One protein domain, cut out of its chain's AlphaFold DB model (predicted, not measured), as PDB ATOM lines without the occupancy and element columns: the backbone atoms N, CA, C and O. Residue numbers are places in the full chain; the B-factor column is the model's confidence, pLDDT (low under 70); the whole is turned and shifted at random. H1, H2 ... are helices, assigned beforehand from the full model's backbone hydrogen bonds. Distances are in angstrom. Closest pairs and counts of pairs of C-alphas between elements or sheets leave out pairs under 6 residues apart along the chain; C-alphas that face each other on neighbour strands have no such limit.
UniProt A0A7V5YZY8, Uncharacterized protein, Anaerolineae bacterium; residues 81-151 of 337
ATOM      1  N   PRO A  81      86.442  30.605  95.631       93.94
ATOM      2  CA  PRO A  81      85.681  29.611  94.862       93.94
ATOM      3  C   PRO A  81      85.752  28.189  95.442       93.94
ATOM      4  O   PRO A  81      84.862  27.371  95.212       93.94
ATOM      5  N   TYR A  82      86.809  27.852  96.184       95.56
ATOM      6  CA  TYR A  82      86.918  26.554  96.853       95.56
ATOM      7  C   TYR A  82      86.203  26.543  98.202       95.56
ATOM      8  O   TYR A  82      85.653  25.508  98.578       95.56
ATOM      9  N   GLN A  83      86.168  27.681  98.899       95.81
ATOM     10  CA  GLN A  83      85.373  27.840 100.114       95.81
ATOM     11  C   GLN A  83      83.886  27.595  99.826       95.81
ATOM     12  O   GLN A  83      83.242  26.811 100.520       95.81
ATOM     13  N   GLU A  84      83.360  28.187  98.753       95.50
ATOM     14  CA  GLU A  84      81.974  27.992  98.310       95.50
ATOM     15  C   GLU A  84      81.677  26.525  97.988       95.50
ATOM     16  O   GLU A  84      80.669  25.975  98.431       95.50
ATOM     17  N   ARG A  85      82.583  25.845  97.271       96.31
ATOM     18  CA  ARG A  85      82.443  24.410  96.973       96.31
ATOM     19  C   ARG A  85      82.424  23.560  98.237       96.31
ATOM     20  O   ARG A  85      81.634  22.623  98.318       96.31
ATOM     21  N   TYR A  86      83.271  23.875  99.214       97.00
ATOM     22  CA  TYR A  86      83.295  23.169 100.491       97.00
ATOM     23  C   TYR A  86      81.986  23.371 101.264       97.00
ATOM     24  O   TYR A  86      81.375  22.400 101.700       97.00
ATOM     25  N   VAL A  87      81.497  24.611 101.365       96.81
ATOM     26  CA  VAL A  87      80.219  24.917 102.028       96.81
ATOM     27  C   VAL A  87      79.045  24.244 101.311       96.81
ATOM     28  O   VAL A  87      78.170  23.696 101.980       96.81
ATOM     29  N   ALA A  88      79.041  24.202  99.974       96.50
ATOM     30  CA  ALA A  88      78.038  23.473  99.196       96.50
ATOM     31  C   ALA A  88      78.058  21.969  99.502       96.50
ATOM     32  O   ALA A  88      77.002  21.364  99.679       96.50
ATOM     33  N   LEU A  89      79.248  21.368  99.609       97.25
ATOM     34  CA  LEU A  89      79.406  19.956  99.959       97.25
ATOM     35  C   LEU A  89      78.837  19.659 101.354       97.25
ATOM     36  O   LEU A  89      78.084  18.701 101.518       97.25
ATOM     37  N   VAL A  90      79.159  20.501 102.341       97.62
ATOM     38  CA  VAL A  90      78.650  20.369 103.715       97.62
ATOM     39  C   VAL A  90      77.134  20.574 103.760       97.62
ATOM     40  O   VAL A  90      76.444  19.833 104.456       97.62
ATOM     41  N   ALA A  91      76.589  21.526 102.995       96.94
ATOM     42  CA  ALA A  91      75.147  21.752 102.894       96.94
ATOM     43  C   ALA A  91      74.417  20.543 102.294       96.94
ATOM     44  O   ALA A  91      73.431  20.083 102.869       96.94
ATOM     45  N   ALA A  92      74.939  19.980 101.203       96.50
ATOM     46  CA  ALA A  92      74.382  18.787 100.572       96.50
ATOM     47  C   ALA A  92      74.459  17.563 101.501       96.50
ATOM     48  O   ALA A  92      73.509  16.786 101.597       96.50
ATOM     49  N   GLN A  93      75.571  17.389 102.224       97.19
ATOM     50  CA  GLN A  93      75.704  16.323 103.217       97.19
ATOM     51  C   GLN A  93      74.707  16.498 104.368       97.19
ATOM     52  O   GLN A  93      74.000  15.553 104.712       97.19
ATOM     53  N   PHE A  94      74.584  17.711 104.909       97.50
ATOM     54  CA  PHE A  94      73.605  18.027 105.945       97.50
ATOM     55  C   PHE A  94      72.168  17.777 105.477       97.50
ATOM     56  O   PHE A  94      71.367  17.240 106.236       97.50
ATOM     57  N   TYR A  95      71.835  18.120 104.232       96.25
ATOM     58  CA  TYR A  95      70.498  17.898 103.688       96.25
ATOM     59  C   TYR A  95      70.150  16.407 103.563       96.25
ATOM     60  O   TYR A  95      69.007  16.022 103.805       96.25
ATOM     61  N   ARG A  96      71.136  15.557 103.243       96.62
ATOM     62  CA  ARG A  96      70.953  14.097 103.176       96.62
ATOM     63  C   ARG A  96      70.876  13.439 104.550       96.62
ATOM     64  O   ARG A  96      69.998  12.610 104.770       96.62
ATOM     65  N   ASP A  97      71.782  13.803 105.453       96.69
ATOM     66  CA  ASP A  97      71.967  13.089 106.722       96.69
ATOM     67  C   ASP A  97      71.141  13.699 107.868       96.69
ATOM     68  O   ASP A  97      70.823  13.026 108.847       96.69
ATOM     69  N   GLY A  98      70.805  14.988 107.778       96.56
ATOM     70  CA  GLY A  98      70.126  15.752 108.829       96.56
ATOM     71  C   GLY A  98      70.976  16.015 110.080       96.56
ATOM     72  O   GLY A  98      70.463  16.559 111.062       96.56
ATOM     73  N   ASP A  99      72.261  15.645 110.086       97.06
ATOM     74  CA  ASP A  99      73.136  15.781 111.256       97.06
ATOM     75  C   ASP A  99      73.731  17.195 111.374       97.06
ATOM     76  O   ASP A  99      74.794  17.525 110.841       97.06
ATOM     77  N   ALA A 100      73.046  18.044 112.142       95.69
ATOM     78  CA  ALA A 100      73.499  19.404 112.426       95.69
ATOM     79  C   ALA A 100      74.784  19.449 113.276       95.69
ATOM     80  O   ALA A 100      75.522  20.434 113.214       95.69
ATOM     81  N   LEU A 101      75.071  18.424 114.088       95.00
ATOM     82  CA  LEU A 101      76.279  18.385 114.918       95.00
ATOM     83  C   LEU A 101      77.520  18.083 114.079       95.00
ATOM     84  O   LEU A 101      78.596  18.600 114.388       95.00
ATOM     85  N   GLN A 102      77.388  17.263 113.037       96.75
ATOM     86  CA  GLN A 102      78.454  17.030 112.064       96.75
ATOM     87  C   GLN A 102      78.760  18.312 111.279       96.75
ATOM     88  O   GLN A 102      79.891  18.788 111.330       96.75
ATOM     89  N   ALA A 103      77.741  18.962 110.707       96.56
ATOM     90  CA  ALA A 103      77.923  20.218 109.974       96.56
ATOM     91  C   ALA A 103      78.566  21.329 110.832       96.56
ATOM     92  O   ALA A 103      79.438  22.061 110.366       96.56
ATOM     93  N   ARG A 104      78.191  21.431 112.117       95.38
ATOM     94  CA  ARG A 104      78.820  22.363 113.073       95.38
ATOM     95  C   ARG A 104      80.292  22.056 113.325       95.38
ATOM     96  O   ARG A 104      81.064  22.990 113.498       95.38
ATOM     97  N   ARG A 105      80.681  20.778 113.376       95.62
ATOM     98  CA  ARG A 105      82.085  20.371 113.546       95.62
ATOM     99  C   ARG A 105      82.906  20.687 112.301       95.62
ATOM    100  O   ARG A 105      83.986  21.253 112.433       95.62
ATOM    101  N   ASP A 106      82.362  20.405 111.123       95.62
ATOM    102  CA  ASP A 106      83.046  20.624 109.841       95.62
ATOM    103  C   ASP A 106      83.246  22.113 109.521       95.62
ATOM    104  O   ASP A 106      84.169  22.481 108.790       95.62
ATOM    105  N   LEU A 107      82.409  22.975 110.107       96.00
ATOM    106  CA  LEU A 107      82.464  24.431 109.981       96.00
ATOM    107  C   LEU A 107      82.973  25.131 111.254       96.00
ATOM    108  O   LEU A 107      82.957  26.357 111.319       96.00
ATOM    109  N   ALA A 108      83.456  24.397 112.263       93.56
ATOM    110  CA  ALA A 108      83.791  24.965 113.575       93.56
ATOM    111  C   ALA A 108      84.918  26.014 113.544       93.56
ATOM    112  O   ALA A 108      84.963  26.884 114.409       93.56
ATOM    113  N   GLY A 109      85.835  25.927 112.576       91.69
ATOM    114  CA  GLY A 109      86.925  26.900 112.432       91.69
ATOM    115  C   GLY A 109      86.561  28.139 111.612       91.69
ATOM    116  O   GLY A 109      87.357  29.068 111.526       91.69
ATOM    117  N   TRP A 110      85.363  28.184 111.024       94.44
ATOM    118  CA  TRP A 110      84.907  29.365 110.305       94.44
ATOM    119  C   TRP A 110      84.451  30.456 111.268       94.44
ATOM    120  O   TRP A 110      83.755  30.210 112.254       94.44
ATOM    121  N   ARG A 111      84.773  31.704 110.925       92.31
ATOM    122  CA  ARG A 111      84.174  32.857 111.594       92.31
ATOM    123  C   ARG A 111      82.684  32.942 111.235       92.31
ATOM    124  O   ARG A 111      82.375  32.903 110.039       92.31
ATOM    125  N   PRO A 112      81.773  33.118 112.211       90.25
ATOM    126  CA  PRO A 112      80.330  33.149 111.959       90.25
ATOM    127  C   PRO A 112      79.933  34.178 110.897       90.25
ATOM    128  O   PRO A 112      79.107  33.894 110.032       90.25
ATOM    129  N   GLU A 113      80.573  35.350 110.915       87.94
ATOM    130  CA  GLU A 113      80.274  36.445 109.988       87.94
ATOM    131  C   GLU A 113      80.722  36.126 108.556       87.94
ATOM    132  O   GLU A 113      79.995  36.387 107.599       87.94
ATOM    133  N   ALA A 114      81.911  35.532 108.405       91.00
ATOM    134  CA  ALA A 114      82.441  35.134 107.102       91.00
ATOM    135  C   ALA A 114      81.596  34.011 106.489       91.00
ATOM    136  O   ALA A 114      81.235  34.075 105.316       91.00
ATOM    137  N   LEU A 115      81.207  33.027 107.305       94.94
ATOM    138  CA  LEU A 115      80.331  31.939 106.882       94.94
ATOM    139  C   LEU A 115      78.952  32.454 106.460       94.94
ATOM    140  O   LEU A 115      78.444  32.063 105.412       94.94
ATOM    141  N   ALA A 116      78.363  33.367 107.236       92.25
ATOM    142  CA  ALA A 116      77.090  33.993 106.891       92.25
ATOM    143  C   ALA A 116      77.172  34.792 105.581       92.25
ATOM    144  O   ALA A 116      76.241  34.731 104.773       92.25
ATOM    145  N   ALA A 117      78.279  35.504 105.339       91.69
ATOM    146  CA  ALA A 117      78.512  36.226 104.091       91.69
ATOM    147  C   ALA A 117      78.608  35.271 102.892       91.69
ATOM    148  O   ALA A 117      77.884  35.465 101.917       91.69
ATOM    149  N   VAL A 118      79.414  34.207 102.991       94.75
ATOM    150  CA  VAL A 118      79.555  33.195 101.930       94.75
ATOM    151  C   VAL A 118      78.216  32.518 101.640       94.75
ATOM    152  O   VAL A 118      77.785  32.494 100.490       94.75
ATOM    153  N   LEU A 119      77.489  32.070 102.669       95.31
ATOM    154  CA  LEU A 119      76.151  31.487 102.512       95.31
ATOM    155  C   LEU A 119      75.178  32.458 101.824       95.31
ATOM    156  O   LEU A 119      74.411  32.051 100.952       95.31
ATOM    157  N   SER A 120      75.213  33.743 102.187       93.88
ATOM    158  CA  SER A 120      74.346  34.772 101.597       93.88
ATOM    159  C   SER A 120      74.667  35.040 100.127       93.88
ATOM    160  O   SER A 120      73.748  35.251  99.334       93.88
ATOM    161  N   THR A 121      75.947  35.033  99.752       95.00
ATOM    162  CA  THR A 121      76.387  35.145  98.354       95.00
ATOM    163  C   THR A 121      75.950  33.915  97.563       95.00
ATOM    164  O   THR A 121      75.240  34.051  96.568       95.00
ATOM    165  N   MET A 122      76.227  32.714  98.075       96.50
ATOM    166  CA  MET A 122      75.837  31.459  97.432       96.50
ATOM    167  C   MET A 122      74.320  31.335  97.247       96.50
ATOM    168  O   MET A 122      73.865  30.890  96.201       96.50
ATOM    169  N   MET A 123      73.505  31.769  98.215       96.00
ATOM    170  CA  MET A 123      72.043  31.764  98.072       96.00
ATOM    171  C   MET A 123      71.543  32.687  96.950       96.00
ATOM    172  O   MET A 123      70.530  32.372  96.319       96.00
ATOM    173  N   LYS A 124      72.231  33.806  96.687       95.31
ATOM    174  CA  LYS A 124      71.905  34.720  95.578       95.31
ATOM    175  C   LYS A 124      72.315  34.140  94.225       95.31
ATOM    176  O   LYS A 124      71.582  34.310  93.254       95.31
ATOM    177  N   GLU A 125      73.452  33.457  94.177       96.00
ATOM    178  CA  GLU A 125      74.046  32.912  92.950       96.00
ATOM    179  C   GLU A 125      73.563  31.496  92.608       96.00
ATOM    180  O   GLU A 125      73.752  31.024  91.487       96.00
ATOM    181  N   ALA A 126      72.897  30.816  93.544       95.75
ATOM    182  CA  ALA A 126      72.445  29.443  93.373       95.75
ATOM    183  C   ALA A 126      71.534  29.279  92.133       95.75
ATOM    184  O   ALA A 126      70.468  29.919  92.051       95.75
ATOM    185  N   PRO A 127      71.901  28.381  91.194       93.06
ATOM    186  CA  PRO A 127      71.198  28.217  89.921       93.06
ATOM    187  C   PRO A 127      69.845  27.515  90.082       93.06
ATOM    188  O   PRO A 127      68.915  27.781  89.323       93.06
ATOM    189  N   THR A 128      69.715  26.635  91.077       96.00
ATOM    190  CA  THR A 128      68.511  25.837  91.326       96.00
ATOM    191  C   THR A 128      67.814  26.263  92.616       96.00
ATOM    192  O   THR A 128      68.433  26.749  93.563       96.00
ATOM    193  N   GLY A 129      66.489  26.080  92.660       95.62
ATOM    194  CA  GLY A 129      65.707  26.320  93.877       95.62
ATOM    195  C   GLY A 129      66.057  25.347  95.007       95.62
ATOM    196  O   GLY A 129      66.022  25.738  96.169       95.62
ATOM    197  N   GLU A 130      66.445  24.118  94.660       95.94
ATOM    198  CA  GLU A 130      66.863  23.079  95.608       95.94
ATOM    199  C   GLU A 130      68.147  23.473  96.347       95.94
ATOM    200  O   GLU A 130      68.139  23.529  97.572       95.94
ATOM    201  N   ALA A 131      69.190  23.916  95.631       95.06
ATOM    202  CA  ALA A 131      70.430  24.381  96.259       95.06
ATOM    203  C   ALA A 131      70.189  25.540  97.247       95.06
ATOM    204  O   ALA A 131      70.811  25.609  98.305       95.06
ATOM    205  N   ARG A 132      69.241  26.443  96.950       96.44
ATOM    206  CA  ARG A 132      68.855  27.507  97.895       96.44
ATOM    207  C   ARG A 132      68.181  26.957  99.147       96.44
ATOM    208  O   ARG A 132      68.407  27.495 100.226       96.44
ATOM    209  N   GLN A 133      67.351  25.922  99.016       96.12
ATOM    210  CA  GLN A 133      66.698  25.280 100.158       96.12
ATOM    211  C   GLN A 133      67.712  24.550 101.045       96.12
ATOM    212  O   GLN A 133      67.635  24.690 102.263       96.12
ATOM    213  N   GLU A 134      68.690  23.856 100.459       96.44
ATOM    214  CA  GLU A 134      69.781  23.201 101.196       96.44
ATOM    215  C   GLU A 134      70.604  24.216 102.003       96.44
ATOM    216  O   GLU A 134      70.796  24.058 103.212       96.44
ATOM    217  N   LEU A 135      71.026  25.309 101.357       96.56
ATOM    218  CA  LEU A 135      71.785  26.381 102.005       96.56
ATOM    219  C   LEU A 135      70.972  27.077 103.109       96.56
ATOM    220  O   LEU A 135      71.511  27.359 104.180       96.56
ATOM    221  N   ALA A 136      69.676  27.314 102.890       95.00
ATOM    222  CA  ALA A 136      68.791  27.903 103.896       95.00
ATOM    223  C   ALA A 136      68.564  26.965 105.097       95.00
ATOM    224  O   ALA A 136      68.532  27.420 106.243       95.00
ATOM    225  N   ALA A 137      68.440  25.656 104.857       95.12
ATOM    226  CA  ALA A 137      68.327  24.656 105.913       95.12
ATOM    227  C   ALA A 137      69.599  24.613 106.770       95.12
ATOM    228  O   ALA A 137      69.505  24.640 108.000       95.12
ATOM    229  N   LEU A 138      70.777  24.631 106.135       95.94
ATOM    230  CA  LEU A 138      72.061  24.697 106.830       95.94
ATOM    231  C   LEU A 138      72.193  25.995 107.648       95.94
ATOM    232  O   LEU A 138      72.554  25.947 108.824       95.94
ATOM    233  N   GLN A 139      71.850  27.150 107.068       94.62
ATOM    234  CA  GLN A 139      71.910  28.441 107.764       94.62
ATOM    235  C   GLN A 139      71.023  28.460 109.020       94.62
ATOM    236  O   GLN A 139      71.462  28.922 110.078       94.62
ATOM    237  N   ASN A 140      69.802  27.923 108.924       94.31
ATOM    238  CA  ASN A 140      68.892  27.782 110.063       94.31
ATOM    239  C   ASN A 140      69.441  26.815 111.122       94.31
ATOM    240  O   ASN A 140      69.397  27.122 112.312       94.31
ATOM    241  N   ALA A 141      69.998  25.671 110.715       93.94
ATOM    242  CA  ALA A 141      70.556  24.675 111.632       93.94
ATOM    243  C   ALA A 141      71.771  25.198 112.418       93.94
ATOM    244  O   ALA A 141      71.995  24.812 113.573       93.94
ATOM    245  N   LEU A 142      72.548  26.099 111.817       92.50
ATOM    246  CA  LEU A 142      73.687  26.757 112.453       92.50
ATOM    247  C   LEU A 142      73.286  27.959 113.323       92.50
ATOM    248  O   LEU A 142      74.131  28.463 114.057       92.50
ATOM    249  N   ALA A 143      72.018  28.390 113.289       88.38
ATOM    250  CA  ALA A 143      71.512  29.568 114.003       88.38
ATOM    251  C   ALA A 143      72.332  30.850 113.733       88.38
ATOM    252  O   ALA A 143      72.462  31.719 114.591       88.38
ATOM    253  N   LEU A 144      72.888  30.984 112.522       77.75
ATOM    254  CA  LEU A 144      73.777  32.095 112.148       77.75
ATOM    255  C   LEU A 144      73.052  33.438 111.946       77.75
ATOM    256  O   LEU A 144      73.710  34.446 111.705       77.75
ATOM    257  N   GLN A 145      71.720  33.476 112.041       60.44
ATOM    258  CA  GLN A 145      70.937  34.705 111.846       60.44
ATOM    259  C   GLN A 145      71.200  35.771 112.922       60.44
ATOM    260  O   GLN A 145      71.076  36.955 112.623       60.44
ATOM    261  N   ASP A 146      71.640  35.380 114.123       59.56
ATOM    262  CA  ASP A 146      71.854  36.311 115.243       59.56
ATOM    263  C   ASP A 146      73.280  36.895 115.318       59.56
ATOM    264  O   ASP A 146      73.529  37.833 116.074       59.56
ATOM    265  N   ALA A 147      74.237  36.377 114.540       58.22
ATOM    266  CA  ALA A 147      75.649  36.776 114.626       58.22
ATOM    267  C   ALA A 147      76.026  37.980 113.732       58.22
ATOM    268  O   ALA A 147      77.178  38.407 113.721       58.22
ATOM    269  N   ALA A 148      75.084  38.515 112.951       55.19
ATOM    270  CA  ALA A 148      75.392  39.348 111.787       55.19
ATOM    271  C   ALA A 148      75.630  40.849 112.051       55.19
ATOM    272  O   ALA A 148      75.916  41.570 111.096       55.19
ATOM    273  N   GLU A 149      75.580  41.343 113.292       56.03
ATOM    274  CA  GLU A 149      75.968  42.734 113.579       56.03
ATOM    275  C   GLU A 149      77.271  42.796 114.385       56.03
ATOM    276  O   GLU A 149      77.249  42.845 115.619       56.03
ATOM    277  N   PRO A 150      78.443  42.794 113.713       62.50
ATOM    278  CA  PRO A 150      79.691  43.075 114.396       62.50
ATOM    279  C   PRO A 150      79.640  44.504 114.957       62.50
ATOM    280  O   PRO A 150      79.204  45.436 114.272       62.50
ATOM    281  N   PRO A 151      80.104  44.720 116.196       70.69
ATOM    282  CA  PRO A 151      80.079  46.042 116.786       70.69
ATOM    283  C   PRO A 151      81.030  46.967 116.010       70.69
ATOM    284  O   PRO A 151      82.184  46.623 115.757       70.69
TER     285      PRO A 151
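This is residues 81 to 151 of the 337 residues of an uncharacterized protein of Anaerolineae bacterium (UniProt A0A7V5YZY8). Two helices, H3 and H4, lie side by side as a hairpin, and the longest helix, H1, crosses both of them nearly at a right angle; the short H2 folds back along part of H1. After H4 the last residues, 142 to 151, form a tail with no named helix. The printed part has 71 residues, with four named helices in the order H1, H2, H3, H4 and no named strand, and its class is all helix. It is compact, with a radius of gyration of the C-alphas of 11.3 A, and its C-alphas span 34 by 26 by 21 A.

Begin at H1, residues 81 to 97, and go on to H2, residues 100 to 106: the two form a helical hairpin, at a shallow tilt of 29 degrees, opposite ways. H1 touches H2 with residues 90 to 94 alone; look at the C-alphas of Phe 94 and Ala 103, the closest pair, 6.3 A apart. Next comes H3, residues 112 to 125, which is apart from H2. Residues 84 to 87 of H1 touch residues 118 to 122 of H3, about perpendicular at 88 degrees, with the C-alphas of Glu 84 and Val 118 closest at 6.8 A. Last is H4, residues 129 to 141, which forms a second helical hairpin with H3: they touch at a shallow tilt of 15 degrees, opposite ways, and the C-alphas of Met 123 and Arg 132 come closest at 5.3 A. Residues 88 to 95 of H1 touch residues 134 to 138 of H4, about perpendicular at 80 degrees, closest at the C-alphas of Ala 91 and Leu 135, 5.8 A apart. H2 and H4 are close but not clearly touching, with the C-alphas of Ala 100 and Ala 141 closest at 6.1 A. The helix packing is part aligned, part crossed: of four touching pairs, two are at a shallow tilt. In H1, H2, H3 and H4 every O i to N i+4 pair is within hydrogen-bond range.

Find C-alpha 81 at (85.681, 29.611, 94.862); from there H1 runs 24.5 A to C-alpha 97. H2 covers 10.0 A from C-alpha 100 to C-alpha 106. Find C-alpha 112 at (80.330, 33.149, 111.959), where H3 begins its 20.0 A. H4 runs 18.5 A and ends at C-alpha 141, at (70.556, 24.675, 111.632).

The two C-alphas farthest apart are those of Arg 96 and Pro 151, 35.9 A. The printed part has no cut, and the links H1 to H2, H2 to H3 and H3 to H4 are tight. The mean pLDDT of the printed part is 91.4; look for low values, under 70, at residues 145 to 150.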